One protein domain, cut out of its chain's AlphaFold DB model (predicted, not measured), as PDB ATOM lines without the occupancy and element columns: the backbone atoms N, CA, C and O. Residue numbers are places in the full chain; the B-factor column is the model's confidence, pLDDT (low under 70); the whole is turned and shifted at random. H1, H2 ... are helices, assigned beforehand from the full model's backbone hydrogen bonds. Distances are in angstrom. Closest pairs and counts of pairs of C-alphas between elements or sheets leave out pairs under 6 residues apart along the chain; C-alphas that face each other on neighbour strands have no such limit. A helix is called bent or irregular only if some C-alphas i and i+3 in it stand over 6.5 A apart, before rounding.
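What this domain is: This is residues 2 to 129 of the 140 residues of an uncharacterized protein of Streptococcus mitis (UniProt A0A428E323). Two long helices, H3 and H5, stand side by side and run the same way, and H2 and H4 cover one side of this pair. H1 packs on H3 at one end of the row, and H6 packs on H5 and H4 at the other end. The printed part has 128 residues with six named helices, H1 to H6 in order along the chain, and no named strand; the class is all helix. It is compact, with a radius of gyration of the C-alphas of 14.0 A, and spans 38 by 35 by 20 A.

Where its parts are: H1 is residues 2 to 9, with C-alpha 2 at (97.103, 36.372, 137.247). H2 is residues 18 to 26. H3, residues 33 to 49, measures 20.8 A from first to last C-alpha and is irregular, but only just: C-alphas 38 and 41 are 6.6 A apart. H4 is residues 55 to 66 and measures 16.6 A. H5, residues 80 to 100, is the longest at 30.1 A, with C-alpha 80 at (114.143, 27.065, 132.569). H6, residues 112 to 128, measures 23.9 A and ends with C-alpha 128 at (116.877, 12.504, 123.120).

How they stand to each other: H1 touches residues 39 to 43 of H3 alone, at a steep tilt of 45 degrees; the closest C-alphas, of Val 9 and Ser 43, are 5.8 A apart. H2 touches residues 40 to 44 of H3 alone, with the C-alphas of Leu 24 and Val 40 closest at 5.2 A. H2 also touches H4 at a shallow tilt of 26 degrees, the same way, closest at the C-alphas of Leu 25 and Val 65, 7.1 A. H3 and H5 touch at a shallow tilt of 15 degrees, the same way, with the C-alphas of Ala 45 and Asn 94 closest at 6.5 A. H4 and H5 form a helical hairpin, opposite ways at a steep tilt of 39 degrees; H5 touches H4 with residues 88 to 95 alone, closest at the C-alphas of Val 65 and Arg 88, 6.4 A. H5 and H6 touch, H5 with residues 89 to 96 alone and H6 with residues 115 to 122 alone, closest at the C-alphas of Tyr 92 and Met 118, 6.4 A. H4 touches H6 too, closest at the C-alphas of Glu 63 and Ile 114, 7.0 A. H1 and H6 are apart. Every O i to N i+4 pair is within hydrogen-bond range in H1, H2, H4, H5 and H6; in H3 8 of 13 are.

The domain as a whole: The two C-alphas farthest apart, of Glu 12 and Asp 76, are 39.4 A apart. The printed part has no cut. The links from H4 to H5, 13 residues, and from H5 to H6, 11 residues, are long. The mean pLDDT of the printed part is 95.8, and no printed residue is under 70.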
ATOM      1  N   TYR A   2      96.818  37.382 136.209       89.56
ATOM      2  CA  TYR A   2      97.103  36.372 137.247       89.56
ATOM      3  C   TYR A   2      95.974  36.113 138.270       89.56
ATOM      4  O   TYR A   2      95.451  35.009 138.331       89.56
ATOM      5  N   GLN A   3      95.508  37.134 139.005       93.00
ATOM      6  CA  GLN A   3      94.446  36.967 140.018       93.00
ATOM      7  C   GLN A   3      93.111  36.454 139.449       93.00
ATOM      8  O   GLN A   3      92.341  35.811 140.155       93.00
ATOM      9  N   VAL A   4      92.807  36.761 138.183       95.62
ATOM     10  CA  VAL A   4      91.589  36.274 137.522       95.62
ATOM     11  C   VAL A   4      91.727  34.782 137.242       95.62
ATOM     12  O   VAL A   4      90.858  34.018 137.647       95.62
ATOM     13  N   LEU A   5      92.842  34.376 136.629       96.69
ATOM     14  CA  LEU A   5      93.140  32.975 136.335       96.69
ATOM     15  C   LEU A   5      93.218  32.131 137.613       96.69
ATOM     16  O   LEU A   5      92.665  31.039 137.653       96.69
ATOM     17  N   GLN A   6      93.815  32.665 138.681       95.25
ATOM     18  CA  GLN A   6      93.940  31.962 139.959       95.25
ATOM     19  C   GLN A   6      92.577  31.625 140.583       95.25
ATOM     20  O   GLN A   6      92.411  30.549 141.147       95.25
ATOM     21  N   ARG A   7      91.571  32.502 140.439       95.75
ATOM     22  CA  ARG A   7      90.197  32.184 140.871       95.75
ATOM     23  C   ARG A   7      89.584  31.070 140.020       95.75
ATOM     24  O   ARG A   7      89.019  30.130 140.578       95.75
ATOM     25  N   LYS A   8      89.773  31.137 138.696       97.19
ATOM     26  CA  LYS A   8      89.227  30.171 137.727       97.19
ATOM     27  C   LYS A   8      89.704  28.738 137.950       97.19
ATOM     28  O   LYS A   8      88.927  27.824 137.704       97.19
ATOM     29  N   VAL A   9      90.916  28.532 138.475       94.19
ATOM     30  CA  VAL A   9      91.435  27.187 138.813       94.19
ATOM     31  C   VAL A   9      90.451  26.403 139.688       94.19
ATOM     32  O   VAL A   9      90.256  25.208 139.476       94.19
ATOM     33  N   THR A  10      89.803  27.084 140.638       91.62
ATOM     34  CA  THR A  10      88.876  26.475 141.610       91.62
ATOM     35  C   THR A  10      87.404  26.537 141.208       91.62
ATOM     36  O   THR A  10      86.558  25.962 141.889       91.62
ATOM     37  N   GLU A  11      87.072  27.235 140.122       96.06
ATOM     38  CA  GLU A  11      85.698  27.300 139.624       96.06
ATOM     39  C   GLU A  11      85.304  25.951 139.006       96.06
ATOM     40  O   GLU A  11      86.116  25.291 138.363       96.06
ATOM     41  N   GLU A  12      84.052  25.523 139.171       93.75
ATOM     42  CA  GLU A  12      83.603  24.231 138.630       93.75
ATOM     43  C   GLU A  12      83.639  24.224 137.094       93.75
ATOM     44  O   GLU A  12      84.115  23.269 136.492       93.75
ATOM     45  N   LYS A  13      83.185  25.308 136.453       94.19
ATOM     46  CA  LYS A  13      83.125  25.448 134.987       94.19
ATOM     47  C   LYS A  13      83.610  26.834 134.544       94.19
ATOM     48  O   LYS A  13      82.790  27.649 134.112       94.19
ATOM     49  N   PRO A  14      84.909  27.139 134.704       96.38
ATOM     50  CA  PRO A  14      85.464  28.405 134.258       96.38
ATOM     51  C   PRO A  14      85.355  28.514 132.737       96.38
ATOM     52  O   PRO A  14      85.558  27.543 132.011       96.38
ATOM     53  N   SER A  15      85.083  29.717 132.247       96.06
ATOM     54  CA  SER A  15      85.289  30.052 130.840       96.06
ATOM     55  C   SER A  15      86.618  30.777 130.690       96.06
ATOM     56  O   SER A  15      86.967  31.608 131.529       96.06
ATOM     57  N   TYR A  16      87.358  30.494 129.623       97.88
ATOM     58  CA  TYR A  16      88.621  31.167 129.327       97.88
ATOM     59  C   TYR A  16      88.485  32.030 128.075       97.88
ATOM     60  O   TYR A  16      87.837  31.622 127.110       97.88
ATOM     61  N   SER A  17      89.080  33.220 128.078       97.81
ATOM     62  CA  SER A  17      89.275  34.011 126.861       97.81
ATOM     63  C   SER A  17      90.509  33.528 126.094       97.81
ATOM     64  O   SER A  17      91.340  32.779 126.615       97.81
ATOM     65  N   ARG A  18      90.661  33.971 124.843       97.31
ATOM     66  CA  ARG A  18      91.855  33.647 124.054       97.31
ATOM     67  C   ARG A  18      93.122  34.237 124.676       97.31
ATOM     68  O   ARG A  18      94.148  33.571 124.715       97.31
ATOM     69  N   GLU A  19      93.037  35.457 125.196       98.12
ATOM     70  CA  GLU A  19      94.144  36.166 125.850       98.12
ATOM     71  C   GLU A  19      94.560  35.476 127.151       98.12
ATOM     72  O   GLU A  19      95.740  35.432 127.489       98.12
ATOM     73  N   GLU A  20      93.594  34.917 127.878       98.44
ATOM     74  CA  GLU A  20      93.843  34.113 129.071       98.44
ATOM     75  C   GLU A  20      94.585  32.816 128.734       98.44
ATOM     76  O   GLU A  20      95.574  32.498 129.390       98.44
ATOM     77  N   ILE A  21      94.160  32.105 127.685       98.50
ATOM     78  CA  ILE A  21      94.849  30.897 127.209       98.50
ATOM     79  C   ILE A  21      96.256  31.236 126.712       98.50
ATOM     80  O   ILE A  21      97.209  30.552 127.078       98.50
ATOM     81  N   GLN A  22      96.406  32.318 125.943       98.19
ATOM     82  CA  GLN A  22      97.711  32.794 125.483       98.19
ATOM     83  C   GLN A  22      98.648  33.062 126.665       98.19
ATOM     84  O   GLN A  22      99.789  32.601 126.669       98.19
ATOM     85  N   TRP A  23      98.151  33.743 127.702       98.12
ATOM     86  CA  TRP A  23      98.934  34.003 128.905       98.12
ATOM     87  C   TRP A  23      99.389  32.697 129.570       98.12
ATOM     88  O   TRP A  23     100.560  32.576 129.919       98.12
ATOM     89  N   LEU A  24      98.507  31.697 129.699       98.19
ATOM     90  CA  LEU A  24      98.877  30.389 130.257       98.19
ATOM     91  C   LEU A  24      99.996  29.726 129.431       98.19
ATOM     92  O   LEU A  24     100.978  29.246 129.992       98.19
ATOM     93  N   LEU A  25      99.892  29.746 128.101       97.50
ATOM     94  CA  LEU A  25     100.875  29.131 127.201       97.50
ATOM     95  C   LEU A  25     102.247  29.822 127.248       97.50
ATOM     96  O   LEU A  25     103.286  29.153 127.203       97.50
ATOM     97  N   GLU A  26     102.274  31.147 127.394       96.00
ATOM     98  CA  GLU A  26     103.511  31.922 127.552       96.00
ATOM     99  C   GLU A  26     104.268  31.562 128.840       96.00
ATOM    100  O   GLU A  26     105.503  31.566 128.842       96.00
ATOM    101  N   HIS A  27     103.539  31.159 129.888       96.38
ATOM    102  CA  HIS A  27     104.064  30.867 131.228       96.38
ATOM    103  C   HIS A  27     104.231  29.359 131.520       96.38
ATOM    104  O   HIS A  27     104.497  28.976 132.656       96.38
ATOM    105  N   LEU A  28     104.161  28.482 130.505       93.00
ATOM    106  CA  LEU A  28     104.348  27.021 130.650       93.00
ATOM    107  C   LEU A  28     105.673  26.596 131.308       93.00
ATOM    108  O   LEU A  28     105.775  25.486 131.816       93.00
ATOM    109  N   GLY A  29     106.701  27.441 131.256       91.44
ATOM    110  CA  GLY A  29     108.015  27.176 131.844       91.44
ATOM    111  C   GLY A  29     108.405  28.168 132.931       91.44
ATOM    112  O   GLY A  29     109.598  28.406 133.099       91.44
ATOM    113  N   ASP A  30     107.437  28.804 133.595       95.50
ATOM    114  CA  ASP A  30     107.729  29.785 134.640       95.50
ATOM    115  C   ASP A  30     108.600  29.163 135.762       95.50
ATOM    116  O   ASP A  30     108.378  28.012 136.158       95.50
ATOM    117  N   PRO A  31     109.641  29.855 136.261       93.62
ATOM    118  CA  PRO A  31     110.464  29.331 137.348       93.62
ATOM    119  C   PRO A  31     109.707  29.190 138.678       93.62
ATOM    120  O   PRO A  31     110.157  28.408 139.516       93.62
ATOM    121  N   SER A  32     108.603  29.918 138.890       95.06
ATOM    122  CA  SER A  32     107.755  29.772 140.079       95.06
ATOM    123  C   SER A  32     106.824  28.564 139.923       95.06
ATOM    124  O   SER A  32     106.005  28.558 138.999       95.06
ATOM    125  N   PRO A  33     106.890  27.558 140.816       94.44
ATOM    126  CA  PRO A  33     105.978  26.414 140.780       94.44
ATOM    127  C   PRO A  33     104.521  26.813 141.062       94.44
ATOM    128  O   PRO A  33     103.598  26.218 140.511       94.44
ATOM    129  N   GLU A  34     104.285  27.875 141.837       95.88
ATOM    130  CA  GLU A  34     102.940  28.418 142.065       95.88
ATOM    131  C   GLU A  34     102.313  28.936 140.757       95.88
ATOM    132  O   GLU A  34     101.109  28.815 140.530       95.88
ATOM    133  N   ILE A  35     103.130  29.492 139.857       96.81
ATOM    134  CA  ILE A  35     102.672  29.911 138.528       96.81
ATOM    135  C   ILE A  35     102.612  28.709 137.585       96.81
ATOM    136  O   ILE A  35     101.594  28.479 136.938       96.81
ATOM    137  N   ARG A  36     103.691  27.938 137.483       96.31
ATOM    138  CA  ARG A  36     103.853  26.881 136.482       96.31
ATOM    139  C   ARG A  36     102.960  25.670 136.751       96.31
ATOM    140  O   ARG A  36     102.250  25.227 135.851       96.31
ATOM    141  N   ASP A  37     102.987  25.140 137.966       96.12
ATOM    142  CA  ASP A  37     102.326  23.888 138.336       96.12
ATOM    143  C   ASP A  37     100.886  24.162 138.783       96.12
ATOM    144  O   ASP A  37      99.929  23.654 138.185       96.12
ATOM    145  N   GLU A  38     100.726  25.004 139.808       96.25
ATOM    146  CA  GLU A  38      99.436  25.215 140.479       96.25
ATOM    147  C   GLU A  38      98.453  26.034 139.636       96.25
ATOM    148  O   GLU A  38      97.244  25.815 139.711       96.25
ATOM    149  N   LEU A  39      98.955  26.959 138.810       97.94
ATOM    150  CA  LEU A  39      98.119  27.789 137.947       97.94
ATOM    151  C   LEU A  39      98.117  27.310 136.495       97.94
ATOM    152  O   LEU A  39      97.064  26.932 135.977       97.94
ATOM    153  N   VAL A  40      99.266  27.359 135.820       98.19
ATOM    154  CA  VAL A  40      99.359  27.187 134.365       98.19
ATOM    155  C   VAL A  40      99.041  25.757 133.954       98.19
ATOM    156  O   VAL A  40      98.084  25.529 133.209       98.19
ATOM    157  N   PHE A  41      99.816  24.795 134.451       98.00
ATOM    158  CA  PHE A  41      99.635  23.394 134.103       98.00
ATOM    159  C   PHE A  41      98.284  22.880 134.576       98.00
ATOM    160  O   PHE A  41      97.565  22.277 133.784       98.00
ATOM    161  N   THR A  42      97.901  23.189 135.817       97.94
ATOM    162  CA  THR A  42      96.589  22.810 136.352       97.94
ATOM    163  C   THR A  42      95.450  23.345 135.480       97.94
ATOM    164  O   THR A  42      94.582  22.566 135.098       97.94
ATOM    165  N   SER A  43      95.463  24.625 135.085       98.31
ATOM    166  CA  SER A  43      94.404  25.191 134.227       98.31
ATOM    167  C   SER A  43      94.344  24.523 132.852       98.31
ATOM    168  O   SER A  43      93.259  24.194 132.378       98.31
ATOM    169  N   LEU A  44      95.496  24.319 132.203       98.56
ATOM    170  CA  LEU A  44      95.550  23.733 130.862       98.56
ATOM    171  C   LEU A  44      95.188  22.244 130.877       98.56
ATOM    172  O   LEU A  44      94.358  21.814 130.081       98.56
ATOM    173  N   ALA A  45      95.772  21.463 131.788       98.25
ATOM    174  CA  ALA A  45      95.491  20.038 131.914       98.25
ATOM    175  C   ALA A  45      94.021  19.809 132.264       98.25
ATOM    176  O   ALA A  45      93.347  19.051 131.572       98.25
ATOM    177  N   ARG A  46      93.499  20.530 133.263       97.75
ATOM    178  CA  ARG A  46      92.090  20.448 133.649       97.75
ATOM    179  C   ARG A  46      91.172  20.880 132.513       97.75
ATOM    180  O   ARG A  46      90.221  20.176 132.205       97.75
ATOM    181  N   GLY A  47      91.475  21.992 131.845       98.12
ATOM    182  CA  GLY A  47      90.643  22.476 130.748       98.12
ATOM    183  C   GLY A  47      90.584  21.526 129.550       98.12
ATOM    184  O   GLY A  47      89.548  21.450 128.893       98.12
ATOM    185  N   ILE A  48      91.652  20.761 129.299       98.38
ATOM    186  CA  ILE A  48      91.678  19.708 128.273       98.38
ATOM    187  C   ILE A  48      90.977  18.432 128.769       98.38
ATOM    188  O   ILE A  48      90.158  17.865 128.057       98.38
ATOM    189  N   GLN A  49      91.286  17.955 129.975       97.94
ATOM    190  CA  GLN A  49      90.782  16.673 130.482       97.94
ATOM    191  C   GLN A  49      89.297  16.715 130.858       97.94
ATOM    192  O   GLN A  49      88.586  15.738 130.647       97.94
ATOM    193  N   GLU A  50      88.834  17.833 131.418       97.56
ATOM    194  CA  GLU A  50      87.434  18.057 131.801       97.56
ATOM    195  C   GLU A  50      86.622  18.743 130.689       97.56
ATOM    196  O   GLU A  50      85.488  19.152 130.923       97.56
ATOM    197  N   GLU A  51      87.194  18.884 129.487       97.44
ATOM    198  CA  GLU A  51      86.517  19.428 128.299       97.44
ATOM    199  C   GLU A  51      85.957  20.852 128.494       97.44
ATOM    200  O   GLU A  51      84.892  21.209 127.986       97.44
ATOM    201  N   LEU A  52      86.679  21.689 129.246       97.88
ATOM    202  CA  LEU A  52      86.265  23.064 129.563       97.88
ATOM    203  C   LEU A  52      86.593  24.053 128.436       97.88
ATOM    204  O   LEU A  52      86.060  25.165 128.415       97.88
ATOM    205  N   PHE A  53      87.472  23.675 127.507       98.38
ATOM    206  CA  PHE A  53      87.799  24.487 126.340       98.38
ATOM    207  C   PHE A  53      86.841  24.221 125.180       98.38
ATOM    208  O   PHE A  53      86.424  23.089 124.920       98.38
ATOM    209  N   THR A  54      86.536  25.262 124.408       98.25
ATOM    210  CA  THR A  54      85.864  25.058 123.121       98.25
ATOM    211  C   THR A  54      86.782  24.316 122.149       98.25
ATOM    212  O   THR A  54      88.001  24.276 122.317       98.25
ATOM    213  N   LEU A  55      86.212  23.760 121.077       98.19
ATOM    214  CA  LEU A  55      86.998  23.115 120.026       98.19
ATOM    215  C   LEU A  55      88.020  24.073 119.384       98.19
ATOM    216  O   LEU A  55      89.164  23.695 119.158       98.19
ATOM    217  N   GLU A  56      87.631  25.332 119.160       98.25
ATOM    218  CA  GLU A  56      88.531  26.376 118.649       98.25
ATOM    219  C   GLU A  56      89.707  26.620 119.605       98.25
ATOM    220  O   GLU A  56      90.853  26.734 119.177       98.25
ATOM    221  N   GLN A  57      89.440  26.657 120.912       98.69
ATOM    222  CA  GLN A  57      90.473  26.827 121.932       98.69
ATOM    223  C   GLN A  57      91.396  25.613 122.020       98.69
ATOM    224  O   GLN A  57      92.604  25.783 122.143       98.69
ATOM    225  N   PHE A  58      90.852  24.401 121.909       98.69
ATOM    226  CA  PHE A  58      91.636  23.171 121.844       98.69
ATOM    227  C   PHE A  58      92.602  23.180 120.648       98.69
ATOM    228  O   PHE A  58      93.789  22.886 120.811       98.69
ATOM    229  N   HIS A  59      92.131  23.581 119.461       98.50
ATOM    230  CA  HIS A  59      92.984  23.735 118.276       98.50
ATOM    231  C   HIS A  59      94.042  24.815 118.466       98.50
ATOM    232  O   HIS A  59      95.213  24.561 118.200       98.50
ATOM    233  N   PHE A  60      93.652  25.974 118.995       98.56
ATOM    234  CA  PHE A  60      94.575  27.067 119.284       98.56
ATOM    235  C   PHE A  60      95.690  26.642 120.248       98.56
ATOM    236  O   PHE A  60      96.864  26.882 119.977       98.56
ATOM    237  N   ILE A  61      95.348  25.942 121.334       98.56
ATOM    238  CA  ILE A  61      96.328  25.392 122.279       98.56
ATOM    239  C   ILE A  61      97.285  24.439 121.559       98.56
ATOM    240  O   ILE A  61      98.497  24.533 121.756       98.56
ATOM    241  N   ALA A  62      96.757  23.539 120.724       98.38
ATOM    242  CA  ALA A  62      97.558  22.562 119.995       98.38
ATOM    243  C   ALA A  62      98.526  23.212 118.991       98.38
ATOM    244  O   ALA A  62      99.681  22.789 118.884       98.38
ATOM    245  N   GLU A  63      98.081  24.247 118.282       97.69
ATOM    246  CA  GLU A  63      98.905  25.040 117.365       97.69
ATOM    247  C   GLU A  63     100.021  25.771 118.114       97.69
ATOM    248  O   GLU A  63     101.199  25.584 117.809       97.69
ATOM    249  N   GLU A  64      99.678  26.533 119.150       97.31
ATOM    250  CA  GLU A  64     100.644  27.352 119.884       97.31
ATOM    251  C   GLU A  64     101.704  26.505 120.596       97.31
ATOM    252  O   GLU A  64     102.898  26.810 120.533       97.31
ATOM    253  N   VAL A  65     101.313  25.393 121.228       96.31
ATOM    254  CA  VAL A  65     102.263  24.522 121.940       96.31
ATOM    255  C   VAL A  65     103.174  23.733 120.983       96.31
ATOM    256  O   VAL A  65     104.249  23.274 121.385       96.31
ATOM    257  N   SER A  66     102.769  23.575 119.716       95.31
ATOM    258  CA  SER A  66     103.573  22.944 118.656       95.31
ATOM    259  C   SER A  66     104.350  23.910 117.771       95.31
ATOM    260  O   SER A  66     105.226  23.477 117.015       95.31
ATOM    261  N   SER A  67     104.105  25.208 117.926       92.81
ATOM    262  CA  SER A  67     104.879  26.268 117.292       92.81
ATOM    263  C   SER A  67     106.321  26.329 117.816       92.81
ATOM    264  O   SER A  67     106.670  25.705 118.825       92.81
ATOM    265  N   ASP A  68     107.170  27.108 117.130       91.00
ATOM    266  CA  ASP A  68     108.517  27.447 117.613       91.00
ATOM    267  C   ASP A  68     109.326  26.188 117.990       91.00
ATOM    268  O   ASP A  68     109.801  26.019 119.114       91.00
ATOM    269  N   GLU A  69     109.378  25.249 117.040       90.69
ATOM    270  CA  GLU A  69     110.051  23.943 117.125       90.69
ATOM    271  C   GLU A  69     109.514  22.975 118.203       90.69
ATOM    272  O   GLU A  69     110.016  21.855 118.319       90.69
ATOM    273  N   GLY A  70     108.469  23.341 118.954       92.94
ATOM    274  CA  GLY A  70     107.778  22.462 119.901       92.94
ATOM    275  C   GLY A  70     108.721  21.808 120.919       92.94
ATOM    276  O   GLY A  70     109.388  22.511 121.686       92.94
ATOM    277  N   LEU A  71     108.769  20.470 120.941       94.75
ATOM    278  CA  LEU A  71     109.681  19.694 121.802       94.75
ATOM    279  C   LEU A  71     111.098  19.534 121.242       94.75
ATOM    280  O   LEU A  71     111.987  19.114 121.979       94.75
ATOM    281  N   TYR A  72     111.336  19.856 119.968       92.00
ATOM    282  CA  TYR A  72     112.703  19.884 119.433       92.00
ATOM    283  C   TYR A  72     113.496  21.067 119.987       92.00
ATOM    284  O   TYR A  72     114.724  20.996 120.075       92.00
ATOM    285  N   LYS A  73     112.792  22.139 120.373       90.50
ATOM    286  CA  LYS A  73     113.406  23.382 120.818       90.50
ATOM    287  C   LYS A  73     114.352  23.146 121.988       90.50
ATOM    288  O   LYS A  73     113.956  22.684 123.059       90.50
ATOM    289  N   GLU A  74     115.605  23.535 121.766       88.56
ATOM    290  CA  GLU A  74     116.656  23.548 122.779       88.56
ATOM    291  C   GLU A  74     116.808  22.202 123.517       88.56
ATOM    292  O   GLU A  74     117.037  22.185 124.719       88.56
ATOM    293  N   ILE A  75     116.681  21.061 122.828       90.75
ATOM    294  CA  ILE A  75     116.690  19.723 123.459       90.75
ATOM    295  C   ILE A  75     117.918  19.441 124.351       90.75
ATOM    296  O   ILE A  75     117.806  18.721 125.335       90.75
ATOM    297  N   ASP A  76     119.080  20.032 124.052       89.00
ATOM    298  CA  ASP A  76     120.302  19.886 124.859       89.00
ATOM    299  C   ASP A  76     120.459  20.978 125.949       89.00
ATOM    300  O   ASP A  76     121.481  21.022 126.641       89.00
ATOM    301  N   SER A  77     119.479  21.874 126.119       88.62
ATOM    302  CA  SER A  77     119.493  22.916 127.155       88.62
ATOM    303  C   SER A  77     118.986  22.415 128.510       88.62
ATOM    304  O   SER A  77     118.299  21.396 128.613       88.62
ATOM    305  N   ARG A  78     119.329  23.169 129.562       87.12
ATOM    306  CA  ARG A  78     119.006  22.879 130.968       87.12
ATOM    307  C   ARG A  78     118.288  24.052 131.634       87.12
ATOM    308  O   ARG A  78     118.221  25.148 131.079       87.12
ATOM    309  N   GLY A  79     117.799  23.840 132.856       86.44
ATOM    310  CA  GLY A  79     117.133  24.878 133.646       86.44
ATOM    311  C   GLY A  79     115.769  25.251 133.061       86.44
ATOM    312  O   GLY A  79     115.006  24.373 132.670       86.44
ATOM    313  N   VAL A  80     115.466  26.549 132.979       86.50
ATOM    314  CA  VAL A  80     114.143  27.065 132.569       86.50
ATOM    315  C   VAL A  80     113.689  26.537 131.203       86.50
ATOM    316  O   VAL A  80     112.523  26.189 131.026       86.50
ATOM    317  N   SER A  81     114.600  26.401 130.245       89.06
ATOM    318  CA  SER A  81     114.266  25.849 128.931       89.06
ATOM    319  C   SER A  81     113.850  24.377 128.988       89.06
ATOM    320  O   SER A  81     112.884  23.982 128.333       89.06
ATOM    321  N   ALA A  82     114.528  23.573 129.815       90.88
ATOM    322  CA  ALA A  82     114.154  22.180 130.047       90.88
ATOM    323  C   ALA A  82     112.821  22.061 130.803       90.88
ATOM    324  O   ALA A  82     112.016  21.186 130.477       90.88
ATOM    325  N   LEU A  83     112.538  22.980 131.738       90.31
ATOM    326  CA  LEU A  83     111.224  23.081 132.387       90.31
ATOM    327  C   LEU A  83     110.133  23.331 131.345       90.31
ATOM    328  O   LEU A  83     109.215  22.525 131.212       90.31
ATOM    329  N   LYS A  84     110.271  24.385 130.530       92.94
ATOM    330  CA  LYS A  84     109.287  24.711 129.486       92.94
ATOM    331  C   LYS A  84     109.043  23.532 128.546       92.94
ATOM    332  O   LYS A  84     107.895  23.239 128.215       92.94
ATOM    333  N   ARG A  85     110.104  22.838 128.128       94.75
ATOM    334  CA  ARG A  85     110.010  21.661 127.253       94.75
ATOM    335  C   ARG A  85     109.288  20.491 127.926       94.75
ATOM    336  O   ARG A  85     108.424  19.884 127.297       94.75
ATOM    337  N   SER A  86     109.571  20.219 129.197       93.44
ATOM    338  CA  SER A  86     108.906  19.152 129.959       93.44
ATOM    339  C   SER A  86     107.409  19.427 130.125       93.44
ATOM    340  O   SER A  86     106.583  18.554 129.869       93.44
ATOM    341  N   PHE A  87     107.030  20.670 130.435       95.50
ATOM    342  CA  PHE A  87     105.621  21.059 130.532       95.50
ATOM    343  C   PHE A  87     104.912  21.053 129.172       95.50
ATOM    344  O   PHE A  87     103.779  20.581 129.085       95.50
ATOM    345  N   ARG A  88     105.581  21.460 128.081       96.19
ATOM    346  CA  ARG A  88     105.064  21.245 126.715       96.19
ATOM    347  C   ARG A  88     104.787  19.762 126.450       96.19
ATOM    348  O   ARG A  88     103.733  19.441 125.903       96.19
ATOM    349  N   ALA A  89     105.681  18.859 126.864       96.62
ATOM    350  CA  ALA A  89     105.508  17.419 126.660       96.62
ATOM    351  C   ALA A  89     104.289  16.877 127.426       96.62
ATOM    352  O   ALA A  89     103.528  16.071 126.888       96.62
ATOM    353  N   LEU A  90     104.046  17.376 128.642       96.75
ATOM    354  CA  LEU A  90     102.839  17.043 129.402       96.75
ATOM    355  C   LEU A  90     101.565  17.546 128.706       96.75
ATOM    356  O   LEU A  90     100.577  16.814 128.633       96.75
ATOM    357  N   ILE A  91     101.571  18.759 128.145       98.31
ATOM    358  CA  ILE A  91     100.425  19.258 127.368       98.31
ATOM    359  C   ILE A  91     100.205  18.419 126.100       98.31
ATOM    360  O   ILE A  91      99.060  18.078 125.805       98.31
ATOM    361  N   TYR A  92     101.265  17.996 125.398       98.12
ATOM    362  CA  TYR A  92     101.138  17.091 124.242       98.12
ATOM    363  C   TYR A  92     100.443  15.791 124.634       98.12
ATOM    364  O   TYR A  92      99.539  15.347 123.929       98.12
ATOM    365  N   ALA A  93     100.839  15.196 125.762       98.19
ATOM    366  CA  ALA A  93     100.226  13.970 126.256       98.19
ATOM    367  C   ALA A  93      98.722  14.151 126.522       98.19
ATOM    368  O   ALA A  93      97.933  13.301 126.117       98.19
ATOM    369  N   ASN A  94      98.316  15.273 127.124       98.50
ATOM    370  CA  ASN A  94      96.905  15.593 127.360       98.50
ATOM    371  C   ASN A  94      96.114  15.744 126.054       98.50
ATOM    372  O   ASN A  94      95.082  15.096 125.881       98.50
ATOM    373  N   LEU A  95      96.625  16.543 125.112       98.62
ATOM    374  CA  LEU A  95      95.976  16.770 123.818       98.62
ATOM    375  C   LEU A  95      95.830  15.467 123.021       98.62
ATOM    376  O   LEU A  95      94.745  15.163 122.534       98.62
ATOM    377  N   LEU A  96      96.904  14.675 122.921       98.56
ATOM    378  CA  LEU A  96      96.898  13.389 122.215       98.56
ATOM    379  C   LEU A  96      95.995  12.356 122.897       98.56
ATOM    380  O   LEU A  96      95.352  11.563 122.209       98.56
ATOM    381  N   SER A  97      95.936  12.354 124.231       98.31
ATOM    382  CA  SER A  97      95.063  11.453 124.990       98.31
ATOM    383  C   SER A  97      93.594  11.749 124.707       98.31
ATOM    384  O   SER A  97      92.842  10.840 124.345       98.31
ATOM    385  N   CYS A  98      93.179  13.013 124.811       98.19
ATOM    386  CA  CYS A  98      91.798  13.402 124.533       98.19
ATOM    387  C   CYS A  98      91.440  13.261 123.045       98.19
ATOM    388  O   CYS A  98      90.326  12.849 122.734       98.19
ATOM    389  N   ASP A  99      92.378  13.515 122.128       98.56
ATOM    390  CA  ASP A  99      92.200  13.243 120.694       98.56
ATOM    391  C   ASP A  99      92.025  11.745 120.388       98.56
ATOM    392  O   ASP A  99      91.261  11.361 119.502       98.56
ATOM    393  N   GLY A 100      92.717  10.879 121.132       98.00
ATOM    394  CA  GLY A 100      92.671   9.427 120.961       98.00
ATOM    395  C   GLY A 100      91.519   8.714 121.679       98.00
ATOM    396  O   GLY A 100      91.296   7.531 121.415       98.00
ATOM    397  N   THR A 101      90.790   9.396 122.566       98.25
ATOM    398  CA  THR A 101      89.742   8.801 123.415       98.25
ATOM    399  C   THR A 101      88.369   8.987 122.782       98.25
ATOM    400  O   THR A 101      87.967  10.113 122.532       98.25
ATOM    401  N   LYS A 102      87.627   7.901 122.526       97.75
ATOM    402  CA  LYS A 102      86.347   7.950 121.784       97.75
ATOM    403  C   LYS A 102      85.258   8.747 122.489       97.75
ATOM    404  O   LYS A 102      84.399   9.321 121.830       97.75
ATOM    405  N   GLU A 103      85.279   8.725 123.812       97.56
ATOM    406  CA  GLU A 103      84.303   9.378 124.676       97.56
ATOM    407  C   GLU A 103      84.584  10.877 124.841       97.56
ATOM    408  O   GLU A 103      83.719  11.590 125.334       97.56
ATOM    409  N   SER A 104      85.767  11.340 124.424       97.81
ATOM    410  CA  SER A 104      86.179  12.734 124.557       97.81
ATOM    411  C   SER A 104      85.532  13.617 123.490       97.81
ATOM    412  O   SER A 104      85.483  13.250 122.310       97.81
ATOM    413  N   LEU A 105      85.125  14.830 123.872       97.31
ATOM    414  CA  LEU A 105      84.677  15.891 122.958       97.31
ATOM    415  C   LEU A 105      85.711  16.183 121.858       97.31
ATOM    416  O   LEU A 105      85.359  16.604 120.754       97.31
ATOM    417  N   TYR A 106      86.988  15.943 122.153       98.50
ATOM    418  CA  TYR A 106      88.104  16.194 121.251       98.50
ATOM    419  C   TYR A 106      88.503  14.975 120.410       98.50
ATOM    420  O   TYR A 106      89.515  15.039 119.714       98.50
ATOM    421  N   TYR A 107      87.729  13.883 120.419       98.50
ATOM    422  CA  TYR A 107      88.050  12.679 119.652       98.50
ATOM    423  C   TYR A 107      88.278  12.974 118.159       98.50
ATOM    424  O   TYR A 107      87.391  13.478 117.460       98.50
ATOM    425  N   GLN A 108      89.472  12.626 117.670       97.88
ATOM    426  CA  GLN A 108      89.950  12.870 116.302       97.88
ATOM    427  C   GLN A 108      89.858  14.335 115.851       97.88
ATOM    428  O   GLN A 108      89.722  14.610 114.656       97.88
ATOM    429  N   GLN A 109      89.903  15.276 116.791       98.38
ATOM    430  CA  GLN A 109      89.795  16.693 116.485       98.38
ATOM    431  C   GLN A 109      91.141  17.350 116.179       98.38
ATOM    432  O   GLN A 109      91.140  18.418 115.569       98.38
ATOM    433  N   LEU A 110      92.288  16.766 116.546       98.19
ATOM    434  CA  LEU A 110      93.580  17.354 116.185       98.19
ATOM    435  C   LEU A 110      93.790  17.318 114.661       98.19
ATOM    436  O   LEU A 110      93.715  16.245 114.049       98.19
ATOM    437  N   PRO A 111      94.157  18.451 114.029       95.69
ATOM    438  CA  PRO A 111      94.536  18.459 112.623       95.69
ATOM    439  C   PRO A 111      95.665  17.461 112.344       95.69
ATOM    440  O   PRO A 111      96.662  17.412 113.069       95.69
ATOM    441  N   SER A 112      95.544  16.683 111.263       94.69
ATOM    442  CA  SER A 112      96.500  15.608 110.936       94.69
ATOM    443  C   SER A 112      97.980  16.044 110.930       94.69
ATOM    444  O   SER A 112      98.805  15.290 111.459       94.69
ATOM    445  N   PRO A 113      98.357  17.237 110.410       96.00
ATOM    446  CA  PRO A 113      99.739  17.717 110.488       96.00
ATOM    447  C   PRO A 113     100.215  17.976 111.924       96.00
ATOM    448  O   PRO A 113     101.337  17.607 112.270       96.00
ATOM    449  N   ILE A 114      99.361  18.554 112.774       97.00
ATOM    450  CA  ILE A 114      99.678  18.850 114.180       97.00
ATOM    451  C   ILE A 114      99.813  17.549 114.962       97.00
ATOM    452  O   ILE A 114     100.829  17.324 115.615       97.00
ATOM    453  N   ARG A 115      98.845  16.638 114.817       97.94
ATOM    454  CA  ARG A 115      98.870  15.318 115.458       97.94
ATOM    455  C   ARG A 115     100.138  14.537 115.109       97.94
ATOM    456  O   ARG A 115     100.811  14.015 115.994       97.94
ATOM    457  N   SER A 116     100.499  14.497 113.824       97.25
ATOM    458  CA  SER A 116     101.726  13.832 113.363       97.25
ATOM    459  C   SER A 116     102.982  14.506 113.917       97.25
ATOM    460  O   SER A 116     103.920  13.824 114.323       97.25
ATOM    461  N   THR A 117     102.991  15.842 113.973       96.81
ATOM    462  CA  THR A 117     104.088  16.620 114.564       96.81
ATOM    463  C   THR A 117     104.269  16.274 116.035       96.81
ATOM    464  O   THR A 117     105.378  15.926 116.431       96.81
ATOM    465  N   MET A 118     103.190  16.279 116.822       97.88
ATOM    466  CA  MET A 118     103.224  15.955 118.249       97.88
ATOM    467  C   MET A 118     103.711  14.529 118.513       97.88
ATOM    468  O   MET A 118     104.543  14.326 119.394       97.88
ATOM    469  N   LEU A 119     103.254  13.547 117.729       97.50
ATOM    470  CA  LEU A 119     103.701  12.156 117.857       97.50
ATOM    471  C   LEU A 119     105.194  12.003 117.531       97.50
ATOM    472  O   LEU A 119     105.933  11.394 118.303       97.50
ATOM    473  N   ASN A 120     105.657  12.590 116.424       97.00
ATOM    474  CA  ASN A 120     107.066  12.524 116.026       97.00
ATOM    475  C   ASN A 120     107.976  13.235 117.035       97.00
ATOM    476  O   ASN A 120     109.010  12.696 117.432       97.00
ATOM    477  N   GLN A 121     107.566  14.421 117.484       97.12
ATOM    478  CA  GLN A 121     108.278  15.188 118.498       97.12
ATOM    479  C   GLN A 121     108.303  14.470 119.847       97.12
ATOM    480  O   GLN A 121     109.349  14.438 120.485       97.12
ATOM    481  N   GLY A 122     107.195  13.850 120.258       96.50
ATOM    482  CA  GLY A 122     107.125  13.052 121.481       96.50
ATOM    483  C   GLY A 122     108.081  11.859 121.444       96.50
ATOM    484  O   GLY A 122     108.851  11.659 122.380       96.50
ATOM    485  N   LEU A 123     108.110  11.108 120.337       95.94
ATOM    486  CA  LEU A 123     109.062  10.004 120.154       95.94
ATOM    487  C   LEU A 123     110.516  10.489 120.185       95.94
ATOM    488  O   LEU A 123     111.365   9.874 120.831       95.94
ATOM    489  N   TYR A 124     110.815  11.605 119.520       95.62
ATOM    490  CA  TYR A 124     112.148  12.197 119.565       95.62
ATOM    491  C   TYR A 124     112.526  12.617 120.987       95.62
ATOM    492  O   TYR A 124     113.582  12.212 121.466       95.62
ATOM    493  N   TYR A 125     111.652  13.352 121.679       95.50
ATOM    494  CA  TYR A 125     111.846  13.798 123.058       95.50
ATOM    495  C   TYR A 125     112.172  12.620 123.983       95.50
ATOM    496  O   TYR A 125     113.207  12.637 124.642       95.50
ATOM    497  N   LEU A 126     111.389  11.536 123.926       92.94
ATOM    498  CA  LEU A 126     111.625  10.329 124.730       92.94
ATOM    499  C   LEU A 126     112.991   9.670 124.476       92.94
ATOM    500  O   LEU A 126     113.522   9.000 125.358       92.94
ATOM    501  N   THR A 127     113.562   9.831 123.279       92.88
ATOM    502  CA  THR A 127     114.862   9.231 122.920       92.88
ATOM    503  C   THR A 127     116.053  10.167 123.095       92.88
ATOM    504  O   THR A 127     117.195   9.697 123.101       92.88
ATOM    505  N   LYS A 128     115.822  11.482 123.166       93.88
ATOM    506  CA  LYS A 128     116.877  12.504 123.120       93.88
ATOM    507  C   LYS A 128     116.970  13.362 124.362       93.88
ATOM    508  O   LYS A 128     118.044  13.917 124.578       93.88
ATOM    509  N   GLU A 129     115.904  13.464 125.148       92.19
ATOM    510  CA  GLU A 129     115.945  14.186 126.411       92.19
ATOM    511  C   GLU A 129     116.990  13.553 127.338       92.19
ATOM    512  O   GLU A 129     117.046  12.334 127.518       92.19
TER     513      GLU A 129